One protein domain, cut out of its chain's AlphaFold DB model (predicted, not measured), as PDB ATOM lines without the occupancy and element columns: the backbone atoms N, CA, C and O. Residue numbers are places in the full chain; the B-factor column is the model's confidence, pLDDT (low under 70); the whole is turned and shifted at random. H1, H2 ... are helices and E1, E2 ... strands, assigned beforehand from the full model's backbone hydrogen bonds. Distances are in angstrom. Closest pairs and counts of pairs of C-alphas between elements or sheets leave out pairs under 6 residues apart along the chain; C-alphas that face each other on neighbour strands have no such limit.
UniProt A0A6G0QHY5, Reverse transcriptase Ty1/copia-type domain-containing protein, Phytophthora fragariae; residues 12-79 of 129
ATOM      1  N   TYR A  12     216.744 183.654 164.815       58.84
ATOM      2  CA  TYR A  12     215.638 183.646 163.854       58.84
ATOM      3  C   TYR A  12     214.301 184.004 164.513       58.84
ATOM      4  O   TYR A  12     213.534 184.799 163.978       58.84
ATOM      5  N   VAL A  13     214.050 183.503 165.725       63.41
ATOM      6  CA  VAL A  13     212.813 183.809 166.467       63.41
ATOM      7  C   VAL A  13     212.734 185.278 166.891       63.41
ATOM      8  O   VAL A  13     211.636 185.834 166.997       63.41
ATOM      9  N   ILE A  14     213.875 185.942 167.090       68.00
ATOM     10  CA  ILE A  14     213.897 187.378 167.398       68.00
ATOM     11  C   ILE A  14     213.755 188.241 166.137       68.00
ATOM     12  O   ILE A  14     213.080 189.276 166.200       68.00
ATOM     13  N   ALA A  15     214.297 187.801 164.995       65.94
ATOM     14  CA  ALA A  15     214.246 188.534 163.735       65.94
ATOM     15  C   ALA A  15     212.798 188.701 163.244       65.94
ATOM     16  O   ALA A  15     212.039 187.742 163.069       65.94
ATOM     17  N   GLN A  16     212.392 189.954 163.048       66.19
ATOM     18  CA  GLN A  16     211.094 190.259 162.454       66.19
ATOM     19  C   GLN A  16     211.107 189.896 160.968       66.19
ATOM     20  O   GLN A  16     212.154 189.951 160.326       66.19
ATOM     21  N   LYS A  17     209.944 189.513 160.431       71.25
ATOM     22  CA  LYS A  17     209.770 189.399 158.979       71.25
ATOM     23  C   LYS A  17     209.912 190.779 158.325       71.25
ATOM     24  O   LYS A  17     209.648 191.792 158.973       71.25
ATOM     25  N   GLU A  18     210.285 190.812 157.050       68.38
ATOM     26  CA  GLU A  18     210.223 192.042 156.251       68.38
ATOM     27  C   GLU A  18     208.777 192.559 156.204       68.38
ATOM     28  O   GLU A  18     207.835 191.776 156.052       68.38
ATOM     29  N   ALA A  19     208.597 193.873 156.383       66.88
ATOM     30  CA  ALA A  19     207.273 194.492 156.481       66.88
ATOM     31  C   ALA A  19     206.419 194.245 155.226       66.88
ATOM     32  O   ALA A  19     205.213 194.062 155.338       66.88
ATOM     33  N   GLU A  20     207.067 194.147 154.067       66.31
ATOM     34  CA  GLU A  20     206.444 193.974 152.751       66.31
ATOM     35  C   GLU A  20     206.179 192.502 152.378       66.31
ATOM     36  O   GLU A  20     205.619 192.221 151.324       66.31
ATOM     37  N   LEU A  21     206.578 191.540 153.223       66.50
ATOM     38  CA  LEU A  21     206.451 190.108 152.931       66.50
ATOM     39  C   LEU A  21     205.541 189.409 153.941       66.50
ATOM     40  O   LEU A  21     205.934 189.121 155.077       66.50
ATOM     41  N   ASP A  22     204.324 189.088 153.512       73.62
ATOM     42  CA  ASP A  22     203.401 188.223 154.246       73.62
ATOM     43  C   ASP A  22     203.539 186.776 153.773       73.62
ATOM     44  O   ASP A  22     203.246 186.428 152.630       73.62
ATOM     45  N   ILE A  23     204.028 185.916 154.670       78.38
ATOM     46  CA  ILE A  23     204.227 184.493 154.392       78.38
ATOM     47  C   ILE A  23     203.094 183.713 155.050       78.38
ATOM     48  O   ILE A  23     202.941 183.729 156.276       78.38
ATOM     49  N   PHE A  24     202.337 182.999 154.221       83.06
ATOM     50  CA  PHE A  24     201.215 182.163 154.632       83.06
ATOM     51  C   PHE A  24     201.600 180.684 154.547       83.06
ATOM     52  O   PHE A  24     202.113 180.220 153.529       83.06
ATOM     53  N   LEU A  25     201.343 179.926 155.612       80.69
ATOM     54  CA  LEU A  25     201.527 178.478 155.647       80.69
ATOM     55  C   LEU A  25     200.167 177.786 155.655       80.69
ATOM     56  O   LEU A  25     199.265 178.155 156.410       80.69
ATOM     57  N   ARG A  26     200.048 176.725 154.855       83.12
ATOM     58  CA  ARG A  26     198.925 175.791 154.968       83.12
ATOM     59  C   ARG A  26     198.979 175.095 156.323       83.12
ATOM     60  O   ARG A  26     200.064 174.802 156.829       83.12
ATOM     61  N   LEU A  27     197.809 174.801 156.883       84.25
ATOM     62  CA  LEU A  27     197.714 174.038 158.120       84.25
ATOM     63  C   LEU A  27     198.408 172.669 157.970       84.25
ATOM     64  O   LEU A  27     198.051 171.903 157.069       84.25
ATOM     65  N   PRO A  28     199.379 172.334 158.837       82.00
ATOM     66  CA  PRO A  28     199.998 171.017 158.840       82.00
ATOM     67  C   PRO A  28     198.975 169.920 159.146       82.00
ATOM     68  O   PRO A  28     198.054 170.112 159.944       82.00
ATOM     69  N   ARG A  29     199.162 168.740 158.548       79.19
ATOM     70  CA  ARG A  29     198.317 167.575 158.846       79.19
ATOM     71  C   ARG A  29     198.460 167.205 160.327       79.19
ATOM     72  O   ARG A  29     199.573 167.159 160.840       79.19
ATOM     73  N   GLY A  30     197.337 166.956 160.999       79.56
ATOM     74  CA  GLY A  30     197.301 166.616 162.428       79.56
ATOM     75  C   GLY A  30     197.267 167.815 163.385       79.56
ATOM     76  O   GLY A  30     197.152 167.617 164.591       79.56
ATOM     77  N   MET A  31     197.321 169.056 162.884       81.00
ATOM     78  CA  MET A  31     197.102 170.236 163.721       81.00
ATOM     79  C   MET A  31     195.601 170.446 163.959       81.00
ATOM     80  O   MET A  31     194.846 170.701 163.021       81.00
ATOM     81  N   VAL A  32     195.174 170.364 165.220       79.94
ATOM     82  CA  VAL A  32     193.792 170.644 165.633       79.94
ATOM     83  C   VAL A  32     193.712 172.088 166.122       79.94
ATOM     84  O   VAL A  32     194.408 172.471 167.061       79.94
ATOM     85  N   ILE A  33     192.886 172.903 165.463       81.75
ATOM     86  CA  ILE A  33     192.570 174.258 165.928       81.75
ATOM     87  C   ILE A  33     191.349 174.159 166.842       81.75
ATOM     88  O   ILE A  33     190.358 173.546 166.442       81.75
ATOM     89  N   PRO A  34     191.404 174.733 168.054       83.44
ATOM     90  CA  PRO A  34     190.298 174.641 168.985       83.44
ATOM     91  C   PRO A  34     189.090 175.446 168.478       83.44
ATOM     92  O   PRO A  34     189.211 176.439 167.751       83.44
ATOM     93  N   GLU A  35     187.901 174.963 168.829       79.44
ATOM     94  CA  GLU A  35     186.628 175.404 168.252       79.44
ATOM     95  C   GLU A  35     186.309 176.880 168.543       79.44
ATOM     96  O   GLU A  35     185.682 177.565 167.736       79.44
ATOM     97  N   ASP A  36     186.786 177.394 169.677       81.88
ATOM     98  CA  ASP A  36     186.677 178.799 170.069       81.88
ATOM     99  C   ASP A  36     187.428 179.714 169.093       81.88
ATOM    100  O   ASP A  36     186.895 180.734 168.649       81.88
ATOM    101  N   VAL A  37     188.642 179.325 168.693       80.69
ATOM    102  CA  VAL A  37     189.442 180.063 167.713       80.69
ATOM    103  C   VAL A  37     188.774 179.984 166.345       80.69
ATOM    104  O   VAL A  37     188.659 181.002 165.669       80.69
ATOM    105  N   ARG A  38     188.254 178.815 165.957       78.69
ATOM    106  CA  ARG A  38     187.539 178.636 164.686       78.69
ATOM    107  C   ARG A  38     186.302 179.536 164.580       78.69
ATOM    108  O   ARG A  38     186.154 180.252 163.590       78.69
ATOM    109  N   LYS A  39     185.471 179.581 165.627       80.50
ATOM    110  CA  LYS A  39     184.283 180.452 165.694       80.50
ATOM    111  C   LYS A  39     184.641 181.932 165.673       80.50
ATOM    112  O   LYS A  39     184.009 182.699 164.954       80.50
ATOM    113  N   ARG A  40     185.688 182.340 166.398       81.75
ATOM    114  CA  ARG A  40     186.191 183.725 166.363       81.75
ATOM    115  C   ARG A  40     186.680 184.137 164.982       81.75
ATOM    116  O   ARG A  40     186.587 185.311 164.644       81.75
ATOM    117  N   LEU A  41     187.224 183.195 164.217       80.06
ATOM    118  CA  LEU A  41     187.661 183.419 162.843       80.06
ATOM    119  C   LEU A  41     186.498 183.345 161.840       80.06
ATOM    120  O   LEU A  41     186.634 183.873 160.742       80.06
ATOM    121  N   GLY A  42     185.339 182.806 162.234       78.81
ATOM    122  CA  GLY A  42     184.143 182.697 161.392       78.81
ATOM    123  C   GLY A  42     184.282 181.674 160.264       78.81
ATOM    124  O   GLY A  42     183.576 181.774 159.270       78.81
ATOM    125  N   VAL A  43     185.210 180.724 160.399       78.62
ATOM    126  CA  VAL A  43     185.560 179.775 159.336       78.62
ATOM    127  C   VAL A  43     184.934 178.412 159.613       78.62
ATOM    128  O   VAL A  43     185.100 177.856 160.696       78.62
ATOM    129  N   THR A  44     184.254 177.838 158.621       71.38
ATOM    130  CA  THR A  44     183.548 176.553 158.768       71.38
ATOM    131  C   THR A  44     184.469 175.353 158.527       71.38
ATOM    132  O   THR A  44     184.284 174.290 159.123       71.38
ATOM    133  N   LYS A  45     185.495 175.510 157.675       73.94
ATOM    134  CA  LYS A  45     186.406 174.432 157.260       73.94
ATOM    135  C   LYS A  45     187.868 174.760 157.549       73.94
ATOM    136  O   LYS A  45     188.363 175.827 157.216       73.94
ATOM    137  N   ASN A  46     188.616 173.776 158.049       70.75
ATOM    138  CA  ASN A  46     190.054 173.933 158.311       70.75
ATOM    139  C   ASN A  46     190.886 174.181 157.036       70.75
ATOM    140  O   ASN A  46     192.019 174.642 157.133       70.75
ATOM    141  N   SER A  47     190.336 173.889 155.851       71.06
ATOM    142  CA  SER A  47     190.961 174.155 154.548       71.06
ATOM    143  C   SER A  47     191.058 175.641 154.201       71.06
ATOM    144  O   SER A  47     191.869 176.008 153.358       71.06
ATOM    145  N   GLU A  48     190.242 176.481 154.834       73.81
ATOM    146  CA  GLU A  48     190.215 177.936 154.626       73.81
ATOM    147  C   GLU A  48     191.121 178.672 155.628       73.81
ATOM    148  O   GLU A  48     191.280 179.888 155.568       73.81
ATOM    149  N   LEU A  49     191.744 177.937 156.555       78.19
ATOM    150  CA  LEU A  49     192.661 178.497 157.536       78.19
ATOM    151  C   LEU A  49     194.095 178.466 157.005       78.19
ATOM    152  O   LEU A  49     194.601 177.448 156.527       78.19
ATOM    153  N   VAL A  50     194.773 179.599 157.161       82.81
ATOM    154  CA  VAL A  50     196.199 179.757 156.885       82.81
ATOM    155  C   VAL A  50     196.893 180.343 158.106       82.81
ATOM    156  O   VAL A  50     196.316 181.125 158.863       82.81
ATOM    157  N   LEU A  51     198.144 179.950 158.317       81.94
ATOM    158  CA  LEU A  51     198.983 180.492 159.377       81.94
ATOM    159  C   LEU A  51     199.825 181.626 158.805       81.94
ATOM    160  O   LEU A  51     200.624 181.404 157.899       81.94
ATOM    161  N   VAL A  52     199.676 182.830 159.354       82.56
ATOM    162  CA  VAL A  52     200.553 183.956 159.020       82.56
ATOM    163  C   VAL A  52     201.802 183.877 159.879       82.56
ATOM    164  O   VAL A  52     201.735 183.847 161.112       82.56
ATOM    165  N   LEU A  53     202.955 183.857 159.229       78.12
ATOM    166  CA  LEU A  53     204.229 183.860 159.914       78.12
ATOM    167  C   LEU A  53     204.609 185.298 160.294       78.12
ATOM    168  O   LEU A  53     204.722 186.157 159.431       78.12
ATOM    169  N   THR A  54     204.828 185.560 161.585       75.62
ATOM    170  CA  THR A  54     205.177 186.899 162.115       75.62
ATOM    171  C   THR A  54     206.681 187.113 162.320       75.62
ATOM    172  O   THR A  54     207.140 188.248 162.461       75.62
ATOM    173  N   LYS A  55     207.460 186.028 162.344       72.94
ATOM    174  CA  LYS A  55     208.909 186.005 162.591       72.94
ATOM    175  C   LYS A  55     209.621 185.265 161.472       72.94
ATOM    176  O   LYS A  55     209.045 184.354 160.893       72.94
ATOM    177  N   ALA A  56     210.864 185.622 161.172       68.88
ATOM    178  CA  ALA A  56     211.614 184.941 160.123       68.88
ATOM    179  C   ALA A  56     211.884 183.475 160.528       68.88
ATOM    180  O   ALA A  56     212.663 183.205 161.437       68.88
ATOM    181  N   LEU A  57     211.217 182.517 159.877       73.25
ATOM    182  CA  LEU A  57     211.457 181.089 160.088       73.25
ATOM    183  C   LEU A  57     212.768 180.668 159.409       73.25
ATOM    184  O   LEU A  57     213.140 181.195 158.357       73.25
ATOM    185  N   TYR A  58     213.450 179.689 159.999       67.69
ATOM    186  CA  TYR A  58     214.611 179.054 159.382       67.69
ATOM    187  C   TYR A  58     214.256 178.475 158.001       67.69
ATOM    188  O   TYR A  58     213.173 177.922 157.813       67.69
ATOM    189  N   GLY A  59     215.164 178.616 157.035       69.75
ATOM    190  CA  GLY A  59     214.971 178.127 155.663       69.75
ATOM    191  C   GLY A  59     214.236 179.088 154.722       69.75
ATOM    192  O   GLY A  59     214.153 178.820 153.526       69.75
ATOM    193  N   LEU A  60     213.754 180.237 155.205       74.75
ATOM    194  CA  LEU A  60     213.303 181.302 154.311       74.75
ATOM    195  C   LEU A  60     214.502 181.960 153.627       74.75
ATOM    196  O   LEU A  60     215.450 182.373 154.295       74.75
ATOM    197  N   LYS A  61     214.419 182.164 152.307       74.94
ATOM    198  CA  LYS A  61     215.471 182.828 151.515       74.94
ATOM    199  C   LYS A  61     215.865 184.205 152.080       74.94
ATOM    200  O   LYS A  61     217.030 184.577 152.034       74.94
ATOM    201  N   GLN A  62     214.908 184.926 152.670       73.50
ATOM    202  CA  GLN A  62     215.121 186.251 153.269       73.50
ATOM    203  C   GLN A  62     215.657 186.208 154.710       73.50
ATOM    204  O   GLN A  62     216.253 187.178 155.177       73.50
ATOM    205  N   ALA A  63     215.491 185.088 155.427       72.69
ATOM    206  CA  ALA A  63     215.894 184.994 156.830       72.69
ATOM    207  C   ALA A  63     217.410 185.153 157.008       72.69
ATOM    208  O   ALA A  63     217.842 185.776 157.975       72.69
ATOM    209  N   GLY A  64     218.215 184.654 156.061       75.44
ATOM    210  CA  GLY A  64     219.670 184.828 156.090       75.44
ATOM    211  C   GLY A  64     220.092 186.298 156.004       75.44
ATOM    212  O   GLY A  64     220.932 186.748 156.781       75.44
ATOM    213  N   ARG A  65     219.452 187.076 155.121       78.31
ATOM    214  CA  ARG A  65     219.736 188.509 154.953       78.31
ATOM    215  C   ARG A  65     219.339 189.316 156.187       78.31
ATOM    216  O   ARG A  65     220.145 190.095 156.690       78.31
ATOM    217  N   LEU A  66     218.124 189.109 156.692       77.25
ATOM    218  CA  LEU A  66     217.623 189.794 157.889       77.25
ATOM    219  C   LEU A  66     218.472 189.492 159.118       77.25
ATOM    220  O   LEU A  66     218.755 190.379 159.925       77.25
ATOM    221  N   TRP A  67     218.907 188.241 159.235       74.44
ATOM    222  CA  TRP A  67     219.804 187.834 160.297       74.44
ATOM    223  C   TRP A  67     221.147 188.555 160.202       74.44
ATOM    224  O   TRP A  67     221.581 189.139 161.192       74.44
ATOM    225  N   ASN A  68     221.753 188.604 159.011       78.94
ATOM    226  CA  ASN A  68     223.003 189.331 158.806       78.94
ATOM    227  C   ASN A  68     222.868 190.818 159.180       78.94
ATOM    228  O   ASN A  68     223.737 191.374 159.843       78.94
ATOM    229  N   GLN A  69     221.742 191.455 158.847       80.44
ATOM    230  CA  GLN A  69     221.478 192.846 159.227       80.44
ATOM    231  C   GLN A  69     221.336 193.039 160.745       80.44
ATOM    232  O   GLN A  69     221.860 194.006 161.300       80.44
ATOM    233  N   LEU A  70     220.626 192.140 161.433       79.62
ATOM    234  CA  LEU A  70     220.480 192.191 162.891       79.62
ATOM    235  C   LEU A  70     221.821 191.947 163.594       79.62
ATOM    236  O   LEU A  70     222.150 192.625 164.572       79.62
ATOM    237  N   PHE A  71     222.606 191.009 163.069       79.25
ATOM    238  CA  PHE A  71     223.931 190.675 163.565       79.25
ATOM    239  C   PHE A  71     224.905 191.845 163.387       79.25
ATOM    240  O   PHE A  71     225.505 192.287 164.364       79.25
ATOM    241  N   HIS A  72     224.955 192.440 162.193       82.25
ATOM    242  CA  HIS A  72     225.747 193.635 161.895       82.25
ATOM    243  C   HIS A  72     225.437 194.795 162.852       82.25
ATOM    244  O   HIS A  72     226.339 195.354 163.474       82.25
ATOM    245  N   LYS A  73     224.148 195.108 163.059       82.44
ATOM    246  CA  LYS A  73     223.720 196.148 164.012       82.44
ATOM    247  C   LYS A  73     224.179 195.858 165.440       82.44
ATOM    248  O   LYS A  73     224.493 196.785 166.181       82.44
ATOM    249  N   SER A  74     224.181 194.590 165.839       81.38
ATOM    250  CA  SER A  74     224.618 194.177 167.174       81.38
ATOM    251  C   SER A  74     226.134 194.305 167.326       81.38
ATOM    252  O   SER A  74     226.595 194.786 168.354       81.38
ATOM    253  N   LEU A  75     226.901 193.956 166.290       81.56
ATOM    254  CA  LEU A  75     228.359 194.082 166.285       81.56
ATOM    255  C   LEU A  75     228.833 195.538 166.272       81.56
ATOM    256  O   LEU A  75     229.721 195.879 167.048       81.56
ATOM    257  N   ILE A  76     228.200 196.417 165.490       80.81
ATOM    258  CA  ILE A  76     228.509 197.857 165.521       80.81
ATOM    259  C   ILE A  76     228.259 198.434 166.918       80.81
ATOM    260  O   ILE A  76     229.085 199.179 167.436       80.81
ATOM    261  N   LYS A  77     227.147 198.059 167.567       80.12
ATOM    262  CA  LYS A  77     226.851 198.484 168.949       80.12
ATOM    263  C   LYS A  77     227.897 198.018 169.962       80.12
ATOM    264  O   LYS A  77     228.026 198.628 171.015       80.12
ATOM    265  N   LEU A  78     228.603 196.934 169.657       80.44
ATOM    266  CA  LEU A  78     229.686 196.390 170.469       80.44
ATOM    267  C   LEU A  78     231.069 196.929 170.047       80.44
ATOM    268  O   LEU A  78     232.077 196.377 170.479       80.44
ATOM    269  N   GLU A  79     231.121 197.993 169.230       82.25
ATOM    270  CA  GLU A  79     232.344 198.666 168.749       82.25
ATOM    271  C   GLU A  79     233.251 197.786 167.872       82.25
ATOM    272  O   GLU A  79     234.471 197.962 167.823       82.25
TER     273      GLU A  79
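This is residues 12 to 79 of the 129 residues of the protein "Reverse transcriptase Ty1/copia-type domain-containing protein" of Phytophthora fragariae (UniProt A0A6G0QHY5). A thin rod: a short two-stranded ribbon, E1 and E2, lies in the middle, with the small helix H1 toward one end and the longer H2 toward the other, where residues 72 to 79 stick out. The 68 printed residues hold E1, H1, E2, H2 in that order, a mixed class with under half in named elements. The whole is only just extended, close to loose, with a radius of gyration of the C-alphas of 16.5 A, spanning 54 by 23 by 21 A.

E1, residues 23 to 26, begins at C-alpha (204.227, 184.493, 154.392). H1 is residues 35 to 41, and E2 residues 50 to 53. H2, residues 63 to 77, is 21.2 A long and ends at (226.851, 198.484, 168.949).

E1 and E2 are antiparallel at 143 degrees, with N 25 and O 51 2.8 A apart. H2 is apart from E1 and H1. In both helices every O i to N i+4 pair is within hydrogen-bond range.

The farthest C-alphas, Thr 44 and Glu 79, are 54.5 A apart. The printed part has no cut and no long link. Residues 12 to 16, 18 to 21, 56, 58 and 59 are under pLDDT 70.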